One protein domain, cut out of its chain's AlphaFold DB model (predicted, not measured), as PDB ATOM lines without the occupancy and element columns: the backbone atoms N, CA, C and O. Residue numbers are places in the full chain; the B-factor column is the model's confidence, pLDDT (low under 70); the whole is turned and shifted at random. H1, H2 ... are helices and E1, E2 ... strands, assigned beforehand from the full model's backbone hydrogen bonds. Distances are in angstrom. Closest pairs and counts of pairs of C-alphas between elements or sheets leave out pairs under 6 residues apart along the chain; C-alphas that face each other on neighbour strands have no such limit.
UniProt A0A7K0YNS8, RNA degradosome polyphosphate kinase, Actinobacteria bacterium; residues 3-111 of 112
ATOM      1  N   VAL A   3      41.059 -46.499  19.377       93.19
ATOM      2  CA  VAL A   3      42.515 -46.545  19.548       93.19
ATOM      3  C   VAL A   3      42.892 -47.944  20.010       93.19
ATOM      4  O   VAL A   3      42.336 -48.446  20.984       93.19
ATOM      5  N   LEU A   4      43.841 -48.561  19.312       90.69
ATOM      6  CA  LEU A   4      44.363 -49.883  19.639       90.69
ATOM      7  C   LEU A   4      45.858 -49.786  19.925       90.69
ATOM      8  O   LEU A   4      46.569 -48.973  19.335       90.69
ATOM      9  N   GLY A   5      46.340 -50.636  20.819       88.50
ATOM     10  CA  GLY A   5      47.744 -50.684  21.188       88.50
ATOM     11  C   GLY A   5      48.029 -51.879  22.082       88.50
ATOM     12  O   GLY A   5      47.288 -52.859  22.096       88.50
ATOM     13  N   ARG A   6      49.116 -51.787  22.845       91.69
ATOM     14  CA  ARG A   6      49.529 -52.829  23.788       91.69
ATOM     15  C   ARG A   6      48.540 -52.993  24.944       91.69
ATOM     16  O   ARG A   6      48.333 -54.112  25.406       91.69
ATOM     17  N   TYR A   7      47.988 -51.891  25.445       94.12
ATOM     18  CA  TYR A   7      47.033 -51.907  26.551       94.12
ATOM     19  C   TYR A   7      45.596 -51.929  26.040       94.12
ATOM     20  O   TYR A   7      45.289 -51.381  24.981       94.12
ATOM     21  N   LEU A   8      44.714 -52.550  26.823       95.88
ATOM     22  CA  LEU A   8      43.279 -52.490  26.594       95.88
ATOM     23  C   LEU A   8      42.733 -51.174  27.159       95.88
ATOM     24  O   LEU A   8      42.830 -50.928  28.362       95.88
ATOM     25  N   GLU A   9      42.126 -50.358  26.301       95.62
ATOM     26  CA  GLU A   9      41.459 -49.124  26.717       95.62
ATOM     27  C   GLU A   9      40.167 -49.456  27.479       95.62
ATOM     28  O   GLU A   9      39.117 -49.712  26.891       95.62
ATOM     29  N   HIS A  10      40.257 -49.498  28.811       96.69
ATOM     30  CA  HIS A  10      39.130 -49.806  29.704       96.69
ATOM     31  C   HIS A  10      38.555 -48.559  30.406       96.69
ATOM     32  O   HIS A  10      37.531 -48.628  31.089       96.69
ATOM     33  N   SER A  11      39.209 -47.407  30.259       96.56
ATOM     34  CA  SER A  11      38.774 -46.148  30.867       96.56
ATOM     35  C   SER A  11      37.443 -45.679  30.276       96.56
ATOM     36  O   SER A  11      37.290 -45.608  29.059       96.56
ATOM     37  N   ARG A  12      36.494 -45.297  31.137       97.75
ATOM     38  CA  ARG A  12      35.227 -44.660  30.745       97.75
ATOM     39  C   ARG A  12      35.215 -43.230  31.263       97.75
ATOM     40  O   ARG A  12      35.297 -42.990  32.469       97.75
ATOM     41  N   VAL A  13      35.175 -42.291  30.324       97.62
ATOM     42  CA  VAL A  13      35.348 -40.857  30.557       97.62
ATOM     43  C   VAL A  13      34.275 -40.103  29.792       97.62
ATOM     44  O   VAL A  13      34.037 -40.389  28.620       97.62
ATOM     45  N   PHE A  14      33.682 -39.098  30.432       97.50
ATOM     46  CA  PHE A  14      32.742 -38.184  29.793       97.50
ATOM     47  C   PHE A  14      33.202 -36.745  30.004       97.50
ATOM     48  O   PHE A  14      33.573 -36.356  31.113       97.50
ATOM     49  N   ARG A  15      33.166 -35.946  28.935       97.56
ATOM     50  CA  ARG A  15      33.454 -34.512  28.977       97.56
ATOM     51  C   ARG A  15      32.344 -33.759  28.264       97.56
ATOM     52  O   ARG A  15      32.184 -33.891  27.054       97.56
ATOM     53  N   PHE A  16      31.622 -32.930  29.002       97.75
ATOM     54  CA  PHE A  16      30.579 -32.069  28.453       97.75
ATOM     55  C   PHE A  16      31.081 -30.633  28.469       97.75
ATOM     56  O   PHE A  16      31.292 -30.095  29.549       97.75
ATOM     57  N   ALA A  17      31.274 -30.007  27.303       97.31
ATOM     58  CA  ALA A  17      31.881 -28.670  27.199       97.31
ATOM     59  C   ALA A  17      31.132 -27.576  27.986       97.31
ATOM     60  O   ALA A  17      31.764 -26.640  28.459       97.31
ATOM     61  N   ASN A  18      29.817 -27.742  28.162       97.38
ATOM     62  CA  ASN A  18      28.939 -26.829  28.898       97.38
ATOM     63  C   ASN A  18      28.202 -27.534  30.050       97.38
ATOM     64  O   ASN A  18      27.064 -27.203  30.369       97.38
ATOM     65  N   GLY A  19      28.798 -28.584  30.624       96.94
ATOM     66  CA  GLY A  19      28.110 -29.443  31.592       96.94
ATOM     67  C   GLY A  19      27.827 -28.789  32.949       96.94
ATOM     68  O   GLY A  19      27.022 -29.324  33.705       96.94
ATOM     69  N   GLN A  20      28.466 -27.658  33.260       95.25
ATOM     70  CA  GLN A  20      28.213 -26.868  34.475       95.25
ATOM     71  C   GLN A  20      27.705 -25.443  34.177       95.25
ATOM     72  O   GLN A  20      27.513 -24.655  35.097       95.25
ATOM     73  N   GLY A  21      27.480 -25.104  32.907       96.50
ATOM     74  CA  GLY A  21      27.161 -23.751  32.450       96.50
ATOM     75  C   GLY A  21      27.882 -23.413  31.146       96.50
ATOM     76  O   GLY A  21      28.679 -24.206  30.643       96.50
ATOM     77  N   GLU A  22      27.607 -22.237  30.583       97.31
ATOM     78  CA  GLU A  22      28.258 -21.778  29.352       97.31
ATOM     79  C   GLU A  22      29.782 -21.694  29.533       97.31
ATOM     80  O   GLU A  22      30.269 -21.056  30.468       97.31
ATOM     81  N   ASN A  23      30.526 -22.364  28.647       94.31
ATOM     82  CA  ASN A  23      31.986 -22.498  28.687       94.31
ATOM     83  C   ASN A  23      32.539 -23.107  29.993       94.31
ATOM     84  O   ASN A  23      33.711 -22.912  30.321       94.31
ATOM     85  N   GLN A  24      31.719 -23.861  30.732       96.00
ATOM     86  CA  GLN A  24      32.109 -24.535  31.971       96.00
ATOM     87  C   GLN A  24      32.026 -26.057  31.789       96.00
ATOM     88  O   GLN A  24      30.937 -26.643  31.893       96.00
ATOM     89  N   PRO A  25      33.161 -26.721  31.485       97.50
ATOM     90  CA  PRO A  25      33.157 -28.140  31.192       97.50
ATOM     91  C   PRO A  25      32.906 -28.990  32.442       97.50
ATOM     92  O   PRO A  25      33.440 -28.725  33.516       97.50
ATOM     93  N   LEU A  26      32.129 -30.061  32.280       98.12
ATOM     94  CA  LEU A  26      31.978 -31.126  33.268       98.12
ATOM     95  C   LEU A  26      32.814 -32.330  32.846       98.12
ATOM     96  O   LEU A  26      32.598 -32.890  31.768       98.12
ATOM     97  N   HIS A  27      33.713 -32.759  33.725       98.62
ATOM     98  CA  HIS A  27      34.563 -33.933  33.551       98.62
ATOM     99  C   HIS A  27      34.124 -35.046  34.494       98.62
ATOM    100  O   HIS A  27      34.148 -34.866  35.711       98.62
ATOM    101  N   LEU A  28      33.763 -36.201  33.941       98.31
ATOM    102  CA  LEU A  28      33.357 -37.381  34.697       98.31
ATOM    103  C   LEU A  28      34.250 -38.569  34.342       98.31
ATOM    104  O   LEU A  28      34.594 -38.782  33.177       98.31
ATOM    105  N   ILE A  29      34.550 -39.383  35.345       98.31
ATOM    106  CA  ILE A  29      35.080 -40.737  35.177       98.31
ATOM    107  C   ILE A  29      34.117 -41.718  35.829       98.31
ATOM    108  O   ILE A  29      33.389 -41.342  36.749       98.31
ATOM    109  N   GLY A  30      34.109 -42.973  35.399       97.19
ATOM    110  CA  GLY A  30      33.287 -43.948  36.098       97.19
ATOM    111  C   GLY A  30      33.329 -45.353  35.547       97.19
ATOM    112  O   GLY A  30      34.220 -45.725  34.785       97.19
ATOM    113  N   SER A  31      32.362 -46.148  35.992       97.56
ATOM    114  CA  SER A  31      32.309 -47.583  35.738       97.56
ATOM    115  C   SER A  31      31.422 -47.970  34.554       97.56
ATOM    116  O   SER A  31      31.668 -49.015  33.964       97.56
ATOM    117  N   ALA A  32      30.464 -47.139  34.138       96.06
ATOM    118  CA  ALA A  32      29.547 -47.463  33.042       96.06
ATOM    119  C   ALA A  32      30.099 -47.101  31.653       96.06
ATOM    120  O   ALA A  32      30.642 -46.016  31.447       96.06
ATOM    121  N   ASP A  33      29.900 -47.994  30.681       95.69
ATOM    122  CA  ASP A  33      29.794 -47.601  29.268       95.69
ATOM    123  C   ASP A  33      28.325 -47.252  28.921       95.69
ATOM    124  O   ASP A  33      27.433 -47.405  29.755       95.69
ATOM    125  N   LEU A  34      28.061 -46.795  27.690       95.25
ATOM    126  CA  LEU A  34      26.723 -46.376  27.239       95.25
ATOM    127  C   LEU A  34      25.850 -47.522  26.688       95.25
ATOM    128  O   LEU A  34      24.986 -47.300  25.843       95.25
ATOM    129  N   MET A  35      26.059 -48.762  27.130       96.62
ATOM    130  CA  MET A  35      25.186 -49.878  26.759       96.62
ATOM    131  C   MET A  35      24.000 -49.987  27.723       96.62
ATOM    132  O   MET A  35      24.181 -49.917  28.935       96.62
ATOM    133  N   GLY A  36      22.794 -50.268  27.209       96.12
ATOM    134  CA  GLY A  36      21.556 -50.297  28.016       96.12
ATOM    135  C   GLY A  36      21.617 -51.196  29.260       96.12
ATOM    136  O   GLY A  36      21.060 -50.874  30.301       96.12
ATOM    137  N   ARG A  37      22.397 -52.287  29.231       96.19
ATOM    138  CA  ARG A  37      22.621 -53.119  30.431       96.19
ATOM    139  C   ARG A  37      23.276 -52.364  31.599       96.19
ATOM    140  O   ARG A  37      23.012 -52.715  32.740       96.19
ATOM    141  N   ASN A  38      24.137 -51.387  31.324       96.12
ATOM    142  CA  ASN A  38      24.829 -50.604  32.344       96.12
ATOM    143  C   ASN A  38      23.982 -49.403  32.783       96.12
ATOM    144  O   ASN A  38      24.111 -48.960  33.915       96.12
ATOM    145  N   LEU A  39      23.099 -48.911  31.909       94.25
ATOM    146  CA  LEU A  39      22.218 -47.780  32.206       94.25
ATOM    147  C   LEU A  39      20.963 -48.197  32.988       94.25
ATOM    148  O   LEU A  39      20.551 -47.479  33.891       94.25
ATOM    149  N   ASP A  40      20.397 -49.369  32.684       96.12
ATOM    150  CA  ASP A  40      19.084 -49.769  33.212       96.12
ATOM    151  C   ASP A  40      19.142 -50.949  34.195       96.12
ATOM    152  O   ASP A  40      18.201 -51.175  34.953       96.12
ATOM    153  N   LYS A  41      20.206 -51.767  34.145       96.69
ATOM    154  CA  LYS A  41      20.228 -53.089  34.810       96.69
ATOM    155  C   LYS A  41      21.386 -53.306  35.779       96.69
ATOM    156  O   LYS A  41      21.449 -54.368  36.399       96.69
ATOM    157  N   ARG A  42      22.315 -52.359  35.906       97.50
ATOM    158  CA  ARG A  42      23.465 -52.458  36.814       97.50
ATOM    159  C   ARG A  42      23.546 -51.233  37.703       97.50
ATOM    160  O   ARG A  42      23.109 -50.152  37.331       97.50
ATOM    161  N   VAL A  43      24.127 -51.429  38.881       97.69
ATOM    162  CA  VAL A  43      24.528 -50.325  39.748       97.69
ATOM    163  C   VAL A  43      25.896 -49.859  39.274       97.69
ATOM    164  O   VAL A  43      26.868 -50.606  39.355       97.69
ATOM    165  N   GLU A  44      25.955 -48.637  38.766       98.12
ATOM    166  CA  GLU A  44      27.163 -48.020  38.223       98.12
ATOM    167  C   GLU A  44      27.385 -46.649  38.872       98.12
ATOM    168  O   GLU A  44      26.453 -46.040  39.402       98.12
ATOM    169  N   VAL A  45      28.620 -46.147  38.831       97.81
ATOM    170  CA  VAL A  45      28.983 -44.851  39.418       97.81
ATOM    171  C   VAL A  45      29.742 -44.010  38.404       97.81
ATOM    172  O   VAL A  45      30.706 -44.473  37.790       97.81
ATOM    173  N   LEU A  46      29.335 -42.746  38.276       97.56
ATOM    174  CA  LEU A  46      30.136 -41.679  37.685       97.56
ATOM    175  C   LEU A  46      30.530 -40.699  38.791       97.56
ATOM    176  O   LEU A  46      29.730 -40.383  39.669       97.56
ATOM    177  N   THR A  47      31.762 -40.207  38.756       97.88
ATOM    178  CA  THR A  47      32.270 -39.232  39.722       97.88
ATOM    179  C   THR A  47      32.832 -38.021  38.988       97.88
ATOM    180  O   THR A  47      33.639 -38.191  38.066       97.88
ATOM    181  N   PRO A  48      32.431 -36.798  39.380       97.94
ATOM    182  CA  PRO A  48      32.988 -35.593  38.800       97.94
ATOM    183  C   PRO A  48      34.415 -35.348  39.287       97.94
ATOM    184  O   PRO A  48      34.732 -35.516  40.464       97.94
ATOM    185  N   LEU A  49      35.272 -34.885  38.382       97.94
ATOM    186  CA  LEU A  49      36.591 -34.374  38.733       97.94
ATOM    187  C   LEU A  49      36.466 -32.890  39.081       97.94
ATOM    188  O   LEU A  49      36.228 -32.065  38.203       97.94
ATOM    189  N   SER A  50      36.634 -32.543  40.358       95.06
ATOM    190  CA  SER A  50      36.549 -31.155  40.843       95.06
ATOM    191  C   SER A  50      37.892 -30.424  40.846       95.06
ATOM    192  O   SER A  50      37.940 -29.205  40.724       95.06
ATOM    193  N   HIS A  51      39.002 -31.152  40.992       97.31
ATOM    194  CA  HIS A  51      40.319 -30.538  41.087       97.31
ATOM    195  C   HIS A  51      40.839 -30.137  39.687       97.31
ATOM    196  O   HIS A  51      40.999 -31.027  38.842       97.31
ATOM    197  N   PRO A  52      41.235 -28.866  39.448       96.12
ATOM    198  CA  PRO A  52      41.637 -28.375  38.119       96.12
ATOM    199  C   PRO A  52      42.747 -29.199  37.457       96.12
ATOM    200  O   PRO A  52      42.672 -29.564  36.291       96.12
ATOM    201  N   LYS A  53      43.755 -29.594  38.241       95.75
ATOM    202  CA  LYS A  53      44.816 -30.519  37.811       95.75
ATOM    203  C   LYS A  53      44.295 -31.814  37.168       95.75
ATOM    204  O   LYS A  53      44.866 -32.269  36.186       95.75
ATOM    205  N   HIS A  54      43.265 -32.447  37.732       96.31
ATOM    206  CA  HIS A  54      42.738 -33.708  37.197       96.31
ATOM    207  C   HIS A  54      41.903 -33.482  35.934       96.31
ATOM    208  O   HIS A  54      41.946 -34.312  35.031       96.31
ATOM    209  N   GLN A  55      41.221 -32.339  35.840       97.62
ATOM    210  CA  GLN A  55      40.537 -31.909  34.619       97.62
ATOM    211  C   GLN A  55      41.544 -31.675  33.479       97.62
ATOM    212  O   GLN A  55      41.383 -32.254  32.409       97.62
ATOM    213  N   GLU A  56      42.646 -30.949  33.735       96.88
ATOM    214  CA  GLU A  56      43.748 -30.745  32.769       96.88
ATOM    215  C   GLU A  56      44.316 -32.084  32.275       96.88
ATOM    216  O   GLU A  56      44.609 -32.260  31.093       96.88
ATOM    217  N   TRP A  57      44.477 -33.055  33.176       96.62
ATOM    218  CA  TRP A  57      45.001 -34.376  32.828       96.62
ATOM    219  C   TRP A  57      44.047 -35.170  31.945       96.62
ATOM    220  O   TRP A  57      44.489 -35.834  31.005       96.62
ATOM    221  N   LEU A  58      42.750 -35.089  32.227       97.38
ATOM    222  CA  LEU A  58      41.735 -35.726  31.406       97.38
ATOM    223  C   LEU A  58      41.668 -35.078  30.020       97.38
ATOM    224  O   LEU A  58      41.651 -35.793  29.023       97.38
ATOM    225  N   ASP A  59      41.734 -33.746  29.950       97.75
ATOM    226  CA  ASP A  59      41.787 -33.005  28.687       97.75
ATOM    227  C   ASP A  59      43.029 -33.378  27.876       97.75
ATOM    228  O   ASP A  59      42.924 -33.676  26.689       97.75
ATOM    229  N   LYS A  60      44.207 -33.448  28.509       97.38
ATOM    230  CA  LYS A  60      45.431 -33.915  27.845       97.38
ATOM    231  C   LYS A  60      45.267 -35.334  27.303       97.38
ATOM    232  O   LYS A  60      45.678 -35.593  26.175       97.38
ATOM    233  N   THR A  61      44.658 -36.224  28.083       96.69
ATOM    234  CA  THR A  61      44.419 -37.617  27.686       96.69
ATOM    235  C   THR A  61      43.497 -37.692  26.474       96.69
ATOM    236  O   THR A  61      43.860 -38.301  25.471       96.69
ATOM    237  N   LEU A  62      42.343 -37.020  26.526       96.69
ATOM    238  CA  LEU A  62      41.382 -36.980  25.423       96.69
ATOM    239  C   LEU A  62      41.994 -36.352  24.168       96.69
ATOM    240  O   LEU A  62      41.890 -36.937  23.094       96.69
ATOM    241  N   ASN A  63      42.698 -35.225  24.305       96.88
ATOM    242  CA  ASN A  63      43.361 -34.563  23.183       96.88
ATOM    243  C   ASN A  63      44.398 -35.475  22.520       96.88
ATOM    244  O   ASN A  63      44.466 -35.521  21.301       96.88
ATOM    245  N   THR A  64      45.184 -36.229  23.295       95.69
ATOM    246  CA  THR A  64      46.159 -37.175  22.734       95.69
ATOM    247  C   THR A  64      45.493 -38.390  22.086       95.69
ATOM    248  O   THR A  64      45.959 -38.835  21.045       95.69
ATOM    249  N   LEU A  65      44.410 -38.931  22.648       94.69
ATOM    250  CA  LEU A  65      43.703 -40.076  22.051       94.69
ATOM    251  C   LEU A  65      42.924 -39.709  20.776       94.69
ATOM    252  O   LEU A  65      42.698 -40.572  19.929       94.69
ATOM    253  N   LEU A  66      42.501 -38.449  20.645       93.62
ATOM    254  CA  LEU A  66      41.703 -37.953  19.521       93.62
ATOM    255  C   LEU A  66      42.524 -37.226  18.447       93.62
ATOM    256  O   LEU A  66      41.957 -36.866  17.421       93.62
ATOM    257  N   ALA A  67      43.824 -37.014  18.656       93.25
ATOM    258  CA  ALA A  67      44.667 -36.289  17.711       93.25
ATOM    259  C   ALA A  67      44.823 -37.034  16.371       93.25
ATOM    260  O   ALA A  67      44.938 -38.259  16.330       93.25
ATOM    261  N   ASP A  68      44.832 -36.294  15.262       90.94
ATOM    262  CA  ASP A  68      44.924 -36.850  13.901       90.94
ATOM    263  C   ASP A  68      46.285 -37.471  13.572       90.94
ATOM    264  O   ASP A  68      46.392 -38.317  12.684       90.94
ATOM    265  N   ASP A  69      47.318 -37.093  14.318       90.00
ATOM    266  CA  ASP A  69      48.668 -37.642  14.222       90.00
ATOM    267  C   ASP A  69      48.853 -38.942  15.023       90.00
ATOM    268  O   ASP A  69      49.963 -39.468  15.096       90.00
ATOM    269  N   VAL A  70      47.773 -39.511  15.571       91.31
ATOM    270  CA  VAL A  70      47.780 -40.813  16.244       91.31
ATOM    271  C   VAL A  70      47.073 -41.870  15.387       91.31
ATOM    272  O   VAL A  70      45.943 -41.655  14.943       91.31
ATOM    273  N   PRO A  71      47.685 -43.056  15.200       92.25
ATOM    274  CA  PRO A  71      47.031 -44.189  14.556       92.25
ATOM    275  C   PRO A  71      45.740 -44.602  15.268       92.25
ATOM    276  O   PRO A  71      45.742 -44.902  16.464       92.25
ATOM    277  N   ALA A  72      44.642 -44.676  14.522       94.44
ATOM    278  CA  ALA A  72      43.342 -45.071  15.050       94.44
ATOM    279  C   ALA A  72      42.486 -45.757  13.978       94.44
ATOM    280  O   ALA A  72      42.885 -45.886  12.823       94.44
ATOM    281  N   PHE A  73      41.299 -46.205  14.369       95.50
ATOM    282  CA  PHE A  73      40.297 -46.776  13.479       95.50
ATOM    283  C   PHE A  73      38.990 -45.996  13.588       95.50
ATOM    284  O   PHE A  73      38.555 -45.625  14.680       95.50
ATOM    285  N   GLU A  74      38.341 -45.743  12.465       96.88
ATOM    286  CA  GLU A  74      37.039 -45.089  12.399       96.88
ATOM    287  C   GLU A  74      35.998 -46.078  11.884       96.88
ATOM    288  O   GLU A  74      36.270 -46.863  10.977       96.88
ATOM    289  N   LEU A  75      34.838 -46.077  12.544       97.25
ATOM    290  CA  LEU A  75      33.689 -46.877  12.148       97.25
ATOM    291  C   LEU A  75      32.960 -46.116  11.048       97.25
ATOM    292  O   LEU A  75      32.553 -44.970  11.254       97.25
ATOM    293  N   MET A  76      32.820 -46.757   9.900       97.81
ATOM    294  CA  MET A  76      32.146 -46.214   8.733       97.81
ATOM    295  C   MET A  76      30.637 -46.509   8.790       97.81
ATOM    296  O   MET A  76      30.212 -47.391   9.540       97.81
ATOM    297  N   PRO A  77      29.800 -45.801   8.004       97.88
ATOM    298  CA  PRO A  77      28.350 -46.023   7.991       97.88
ATOM    299  C   PRO A  77      27.902 -47.418   7.527       97.88
ATOM    300  O   PRO A  77      26.753 -47.782   7.745       97.88
ATOM    301  N   ASP A  78      28.778 -48.171   6.859       97.81
ATOM    302  CA  ASP A  78      28.549 -49.535   6.371       97.81
ATOM    303  C   ASP A  78      29.079 -50.615   7.335       97.81
ATOM    304  O   ASP A  78      29.302 -51.754   6.931       97.81
ATOM    305  N   ASP A  79      29.322 -50.244   8.597       97.62
ATOM    306  CA  ASP A  79      29.905 -51.076   9.659       97.62
ATOM    307  C   ASP A  79      31.350 -51.547   9.405       97.62
ATOM    308  O   ASP A  79      31.914 -52.316  10.195       97.62
ATOM    309  N   SER A  80      32.000 -51.059   8.344       97.81
ATOM    310  CA  SER A  80      33.419 -51.312   8.109       97.81
ATOM    311  C   SER A  80      34.306 -50.441   9.006       97.81
ATOM    312  O   SER A  80      33.932 -49.352   9.449       97.81
ATOM    313  N   TRP A  81      35.516 -50.927   9.289       97.56
ATOM    314  CA  TRP A  81      36.517 -50.183  10.052       97.56
ATOM    315  C   TRP A  81      37.642 -49.721   9.138       97.56
ATOM    316  O   TRP A  81      38.331 -50.535   8.523       97.56
ATOM    317  N   MET A  82      37.873 -48.411   9.104       96.50
ATOM    318  CA  MET A  82      38.952 -47.800   8.338       96.50
ATOM    319  C   MET A  82      40.069 -47.344   9.271       96.50
ATOM    320  O   MET A  82      39.825 -46.643  10.252       96.50
ATOM    321  N   ARG A  83      41.313 -47.716   8.964       93.94
ATOM    322  CA  ARG A  83      42.481 -47.199   9.685       93.94
ATOM    323  C   ARG A  83      42.762 -45.757   9.252       93.94
ATOM    324  O   ARG A  83      42.856 -45.486   8.060       93.94
ATOM    325  N   VAL A  84      42.957 -44.868  10.220       93.44
ATOM    326  CA  VAL A  84      43.284 -43.446  10.040       93.44
ATOM    327  C   VAL A  84      44.566 -43.079  10.798       93.44
ATOM    328  O   VAL A  84      45.044 -43.845  11.643       93.44
ATOM    329  N   GLY A  85      45.131 -41.911  10.489       90.81
ATOM    330  CA  GLY A  85      46.393 -41.440  11.063       90.81
ATOM    331  C   GLY A  85      47.637 -42.029  10.377       90.81
ATOM    332  O   GLY A  85      47.537 -42.632   9.302       90.81
ATOM    333  N   PRO A  86      48.832 -41.862  10.973       89.44
ATOM    334  CA  PRO A  86      50.097 -42.287  10.375       89.44
ATOM    335  C   PRO A  86      50.146 -43.782  10.049       89.44
ATOM    336  O   PRO A  86      49.626 -44.615  10.792       89.44
ATOM    337  N   THR A  87      50.807 -44.160   8.952       85.50
ATOM    338  CA  THR A  87      51.010 -45.567   8.550       85.50
ATOM    339  C   THR A  87      51.827 -46.349   9.571       85.50
ATOM    340  O   THR A  87      51.534 -47.514   9.837       85.50
ATOM    341  N   LEU A  88      52.826 -45.705  10.172       84.56
ATOM    342  CA  LEU A  88      53.592 -46.281  11.271       84.56
ATOM    343  C   LEU A  88      52.767 -46.259  12.558       84.56
ATOM    344  O   LEU A  88      51.993 -45.339  12.804       84.56
ATOM    345  N   PHE A  89      52.951 -47.278  13.395       79.31
ATOM    346  CA  PHE A  89      52.326 -47.345  14.716       79.31
ATOM    347  C   PHE A  89      53.075 -46.525  15.779       79.31
ATOM    348  O   PHE A  89      52.674 -46.524  16.934       79.31
ATOM    349  N   GLU A  90      54.157 -45.836  15.415       80.69
ATOM    350  CA  GLU A  90      55.019 -45.117  16.351       80.69
ATOM    351  C   GLU A  90      55.125 -43.620  16.000       80.69
ATOM    352  O   GLU A  90      55.342 -43.300  14.828       80.69
ATOM    353  N   PRO A  91      55.048 -42.721  17.005       72.81
ATOM    354  CA  PRO A  91      54.665 -43.014  18.388       72.81
ATOM    355  C   PRO A  91      53.141 -43.212  18.511       72.81
ATOM    356  O   PRO A  91      52.360 -42.373  18.072       72.81
ATOM    357  N   HIS A  92      52.694 -44.302  19.142       88.12
ATOM    358  CA  HIS A  92      51.271 -44.482  19.457       88.12
ATOM    359  C   HIS A  92      50.880 -43.699  20.720       88.12
ATOM    360  O   HIS A  92      51.693 -43.468  21.620       88.12
ATOM    361  N   SER A  93      49.598 -43.350  20.844       93.44
ATOM    362  CA  SER A  93      49.068 -42.567  21.971       93.44
ATOM    363  C   SER A  93      49.395 -43.145  23.347       93.44
ATOM    364  O   SER A  93      49.759 -42.390  24.244       93.44
ATOM    365  N   GLN A  94      49.322 -44.467  23.534       93.94
ATOM    366  CA  GLN A  94      49.624 -45.071  24.843       93.94
ATOM    367  C   GLN A  94      51.077 -44.820  25.282       93.94
ATOM    368  O   GLN A  94      51.325 -44.608  26.469       93.94
ATOM    369  N   ARG A  95      52.037 -44.789  24.345       93.31
ATOM    370  CA  ARG A  95      53.431 -44.432  24.637       93.31
ATOM    371  C   ARG A  95      53.550 -42.954  24.988       93.31
ATOM    372  O   ARG A  95      54.152 -42.628  26.006       93.31
ATOM    373  N   LEU A  96      52.924 -42.081  24.197       94.31
ATOM    374  CA  LEU A  96      52.915 -40.636  24.450       94.31
ATOM    375  C   LEU A  96      52.348 -40.307  25.839       94.31
ATOM    376  O   LEU A  96      52.903 -39.483  26.567       94.31
ATOM    377  N   LEU A  97      51.262 -40.976  26.233       95.69
ATOM    378  CA  LEU A  97      50.645 -40.819  27.550       95.69
ATOM    379  C   LEU A  97      51.527 -41.372  28.673       95.69
ATOM    380  O   LEU A  97      51.654 -40.725  29.713       95.69
ATOM    381  N   TYR A  98      52.163 -42.528  28.463       94.75
ATOM    382  CA  TYR A  98      53.115 -43.096  29.415       94.75
ATOM    383  C   TYR A  98      54.299 -42.151  29.664       94.75
ATOM    384  O   TYR A  98      54.594 -41.825  30.814       94.75
ATOM    385  N   GLU A  99      54.942 -41.667  28.602       94.88
ATOM    386  CA  GLU A  99      56.082 -40.748  28.690       94.88
ATOM    387  C   GLU A  99      55.675 -39.437  29.377       94.88
ATOM    388  O   GLU A  99      56.347 -38.976  30.303       94.88
ATOM    389  N   TRP A 100      54.522 -38.872  29.002       95.19
ATOM    390  CA  TRP A 100      53.977 -37.677  29.644       95.19
ATOM    391  C   TRP A 100      53.732 -37.873  31.148       95.19
ATOM    392  O   TRP A 100      54.116 -37.016  31.955       95.19
ATOM    393  N   ALA A 101      53.136 -38.999  31.546       94.25
ATOM    394  CA  ALA A 101      52.888 -39.317  32.948       94.25
ATOM    395  C   ALA A 101      54.201 -39.511  33.728       94.25
ATOM    396  O   ALA A 101      54.360 -38.938  34.810       94.25
ATOM    397  N   ALA A 102      55.162 -40.246  33.160       94.06
ATOM    398  CA  ALA A 102      56.470 -40.491  33.764       94.06
ATOM    399  C   ALA A 102      57.248 -39.183  33.994       94.06
ATOM    400  O   ALA A 102      57.742 -38.940  35.097       94.06
ATOM    401  N   HIS A 103      57.286 -38.285  33.002       92.75
ATOM    402  CA  HIS A 103      57.948 -36.982  33.122       92.75
ATOM    403  C   HIS A 103      57.340 -36.083  34.207       92.75
ATOM    404  O   HIS A 103      58.058 -35.323  34.864       92.75
ATOM    405  N   ARG A 104      56.018 -36.137  34.419       86.00
ATOM    406  CA  ARG A 104      55.371 -35.353  35.486       86.00
ATOM    407  C   ARG A 104      55.666 -35.903  36.879       86.00
ATOM    408  O   ARG A 104      55.719 -35.115  37.821       86.00
ATOM    409  N   GLN A 105      55.857 -37.213  37.022       81.94
ATOM    410  CA  GLN A 105      56.199 -37.832  38.307       81.94
ATOM    411  C   GLN A 105      57.660 -37.571  38.689       81.94
ATOM    412  O   GLN A 105      57.934 -37.176  39.818       81.94
ATOM    413  N   THR A 106      58.593 -37.685  37.742       75.88
ATOM    414  CA  THR A 106      60.022 -37.439  38.000       75.88
ATOM    415  C   THR A 106      60.319 -35.981  38.352       75.88
ATOM    416  O   THR A 106      61.060 -35.727  39.296       75.88
ATOM    417  N   ARG A 107      59.673 -35.012  37.686       67.25
ATOM    418  CA  ARG A 107      59.785 -33.575  38.024       67.25
ATOM    419  C   ARG A 107      59.302 -33.214  39.428       67.25
ATOM    420  O   ARG A 107      59.673 -32.160  39.939       67.25
ATOM    421  N   ARG A 108      58.431 -34.034  40.016       59.03
ATOM    422  CA  ARG A 108      57.953 -33.832  41.383       59.03
ATOM    423  C   ARG A 108      59.016 -34.265  42.391       59.03
ATOM    424  O   ARG A 108      59.290 -33.510  43.306       59.03
ATOM    425  N   ASN A 109      59.671 -35.398  42.147       57.31
ATOM    426  CA  ASN A 109      60.714 -35.926  43.033       57.31
ATOM    427  C   ASN A 109      62.025 -35.124  43.007       57.31
ATOM    428  O   ASN A 109      62.857 -35.315  43.879       57.31
ATOM    429  N   SER A 110      62.244 -34.260  42.010       57.38
ATOM    430  CA  SER A 110      63.433 -33.398  41.928       57.38
ATOM    431  C   SER A 110      63.238 -32.007  42.551       57.38
ATOM    432  O   SER A 110      64.092 -31.143  42.371       57.38
ATOM    433  N   ARG A 111      62.068 -31.734  43.142       54.38
ATOM    434  CA  ARG A 111      61.713 -30.447  43.773       54.38
ATOM    435  C   ARG A 111      61.478 -30.563  45.286       54.38
ATOM    436  O   ARG A 111      61.084 -29.566  45.887       54.38
TER     437      ARG A 111
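What this domain is: This is residues 3 to 111 of the 112 residues of the protein "RNA degradosome polyphosphate kinase" of Actinobacteria bacterium (UniProt A0A7K0YNS8). A single helix, H2, stands in the middle of a loose, spread-out model: one side of it covers one face of a small three-stranded sheet, E1, E2 and E3, and near its last residues it meets H3, with which it makes a narrow V. The hairpin of E4 and E5 lies beyond the closed end of that V, while residues 35 to 41, which hold H1, and residues 102 to 111, mostly H3, stick out. The printed part has 109 residues with three named helices and five named strands, in the order E1 E2 H1 E3 H2 E4 E5 H3. Both sheets, ordered E1 - E2 - E3 and E4 - E5, are antiparallel, and the class is mixed, helices and strands. The whole is loose, with a radius of gyration of the C-alphas of 16.5 A and spans of 46 by 39 by 29 A.

Where its parts are: After residues 3 to 11, E1 takes residues 12 to 21, from C-alpha 12 at (35.227, -44.660, 30.745), 22.5 A long, and bends by 70 degrees at residue 17. E2 is residues 24 to 30, 19.9 A. H1 is residues 36 to 40 and E3 residues 46 to 48. H2, residues 52 to 66, begins at (41.637, -28.375, 38.119) and measures 20.9 A. E4 is residues 72 to 75 and E5 residues 81 to 84. H3, residues 93 to 109, measures 25.0 A and ends at (60.714, -35.926, 43.033).

How they stand to each other: E1 and E2 form a hairpin, with N 14 and O 28 at 2.9 A, within hydrogen-bond range. E3 is antiparallel to E2, with N 47 and O 29 at 2.8 A. H2 is on this sheet, in two layers, a helix on one face of a sheet, at a height over the sheet of 9.5 A. It lies over E1 and only just over E2, on which 3 of its C-alphas fall. It only just runs across the strands, at 60.4 degrees to E1 on the local plane. The closest C-alphas of E2 and H2 are those of His 27 and Gln 55, 6.4 A apart. H2 touches H3 with residues 61 to 65 alone, at a shallow tilt of 27 degrees, opposite ways; their closest C-alphas, of Leu 65 and Ser 93, are 5.9 A apart. The hairpin E4 and E5 has N 74 and O 82 at 2.8 A; E5 and H2 are apart. H1 is not on the three-stranded sheet. Every O i to N i+4 pair is within hydrogen-bond range in H1 and H2, and 12 of 13 in H3.

The domain as a whole: The two C-alphas farthest apart, of Asp 78 and Arg 111, are 53.5 A apart. The printed part has no cut. No link is long. Mean pLDDT of the printed part is 92.9; residues 107 to 111 are under 70.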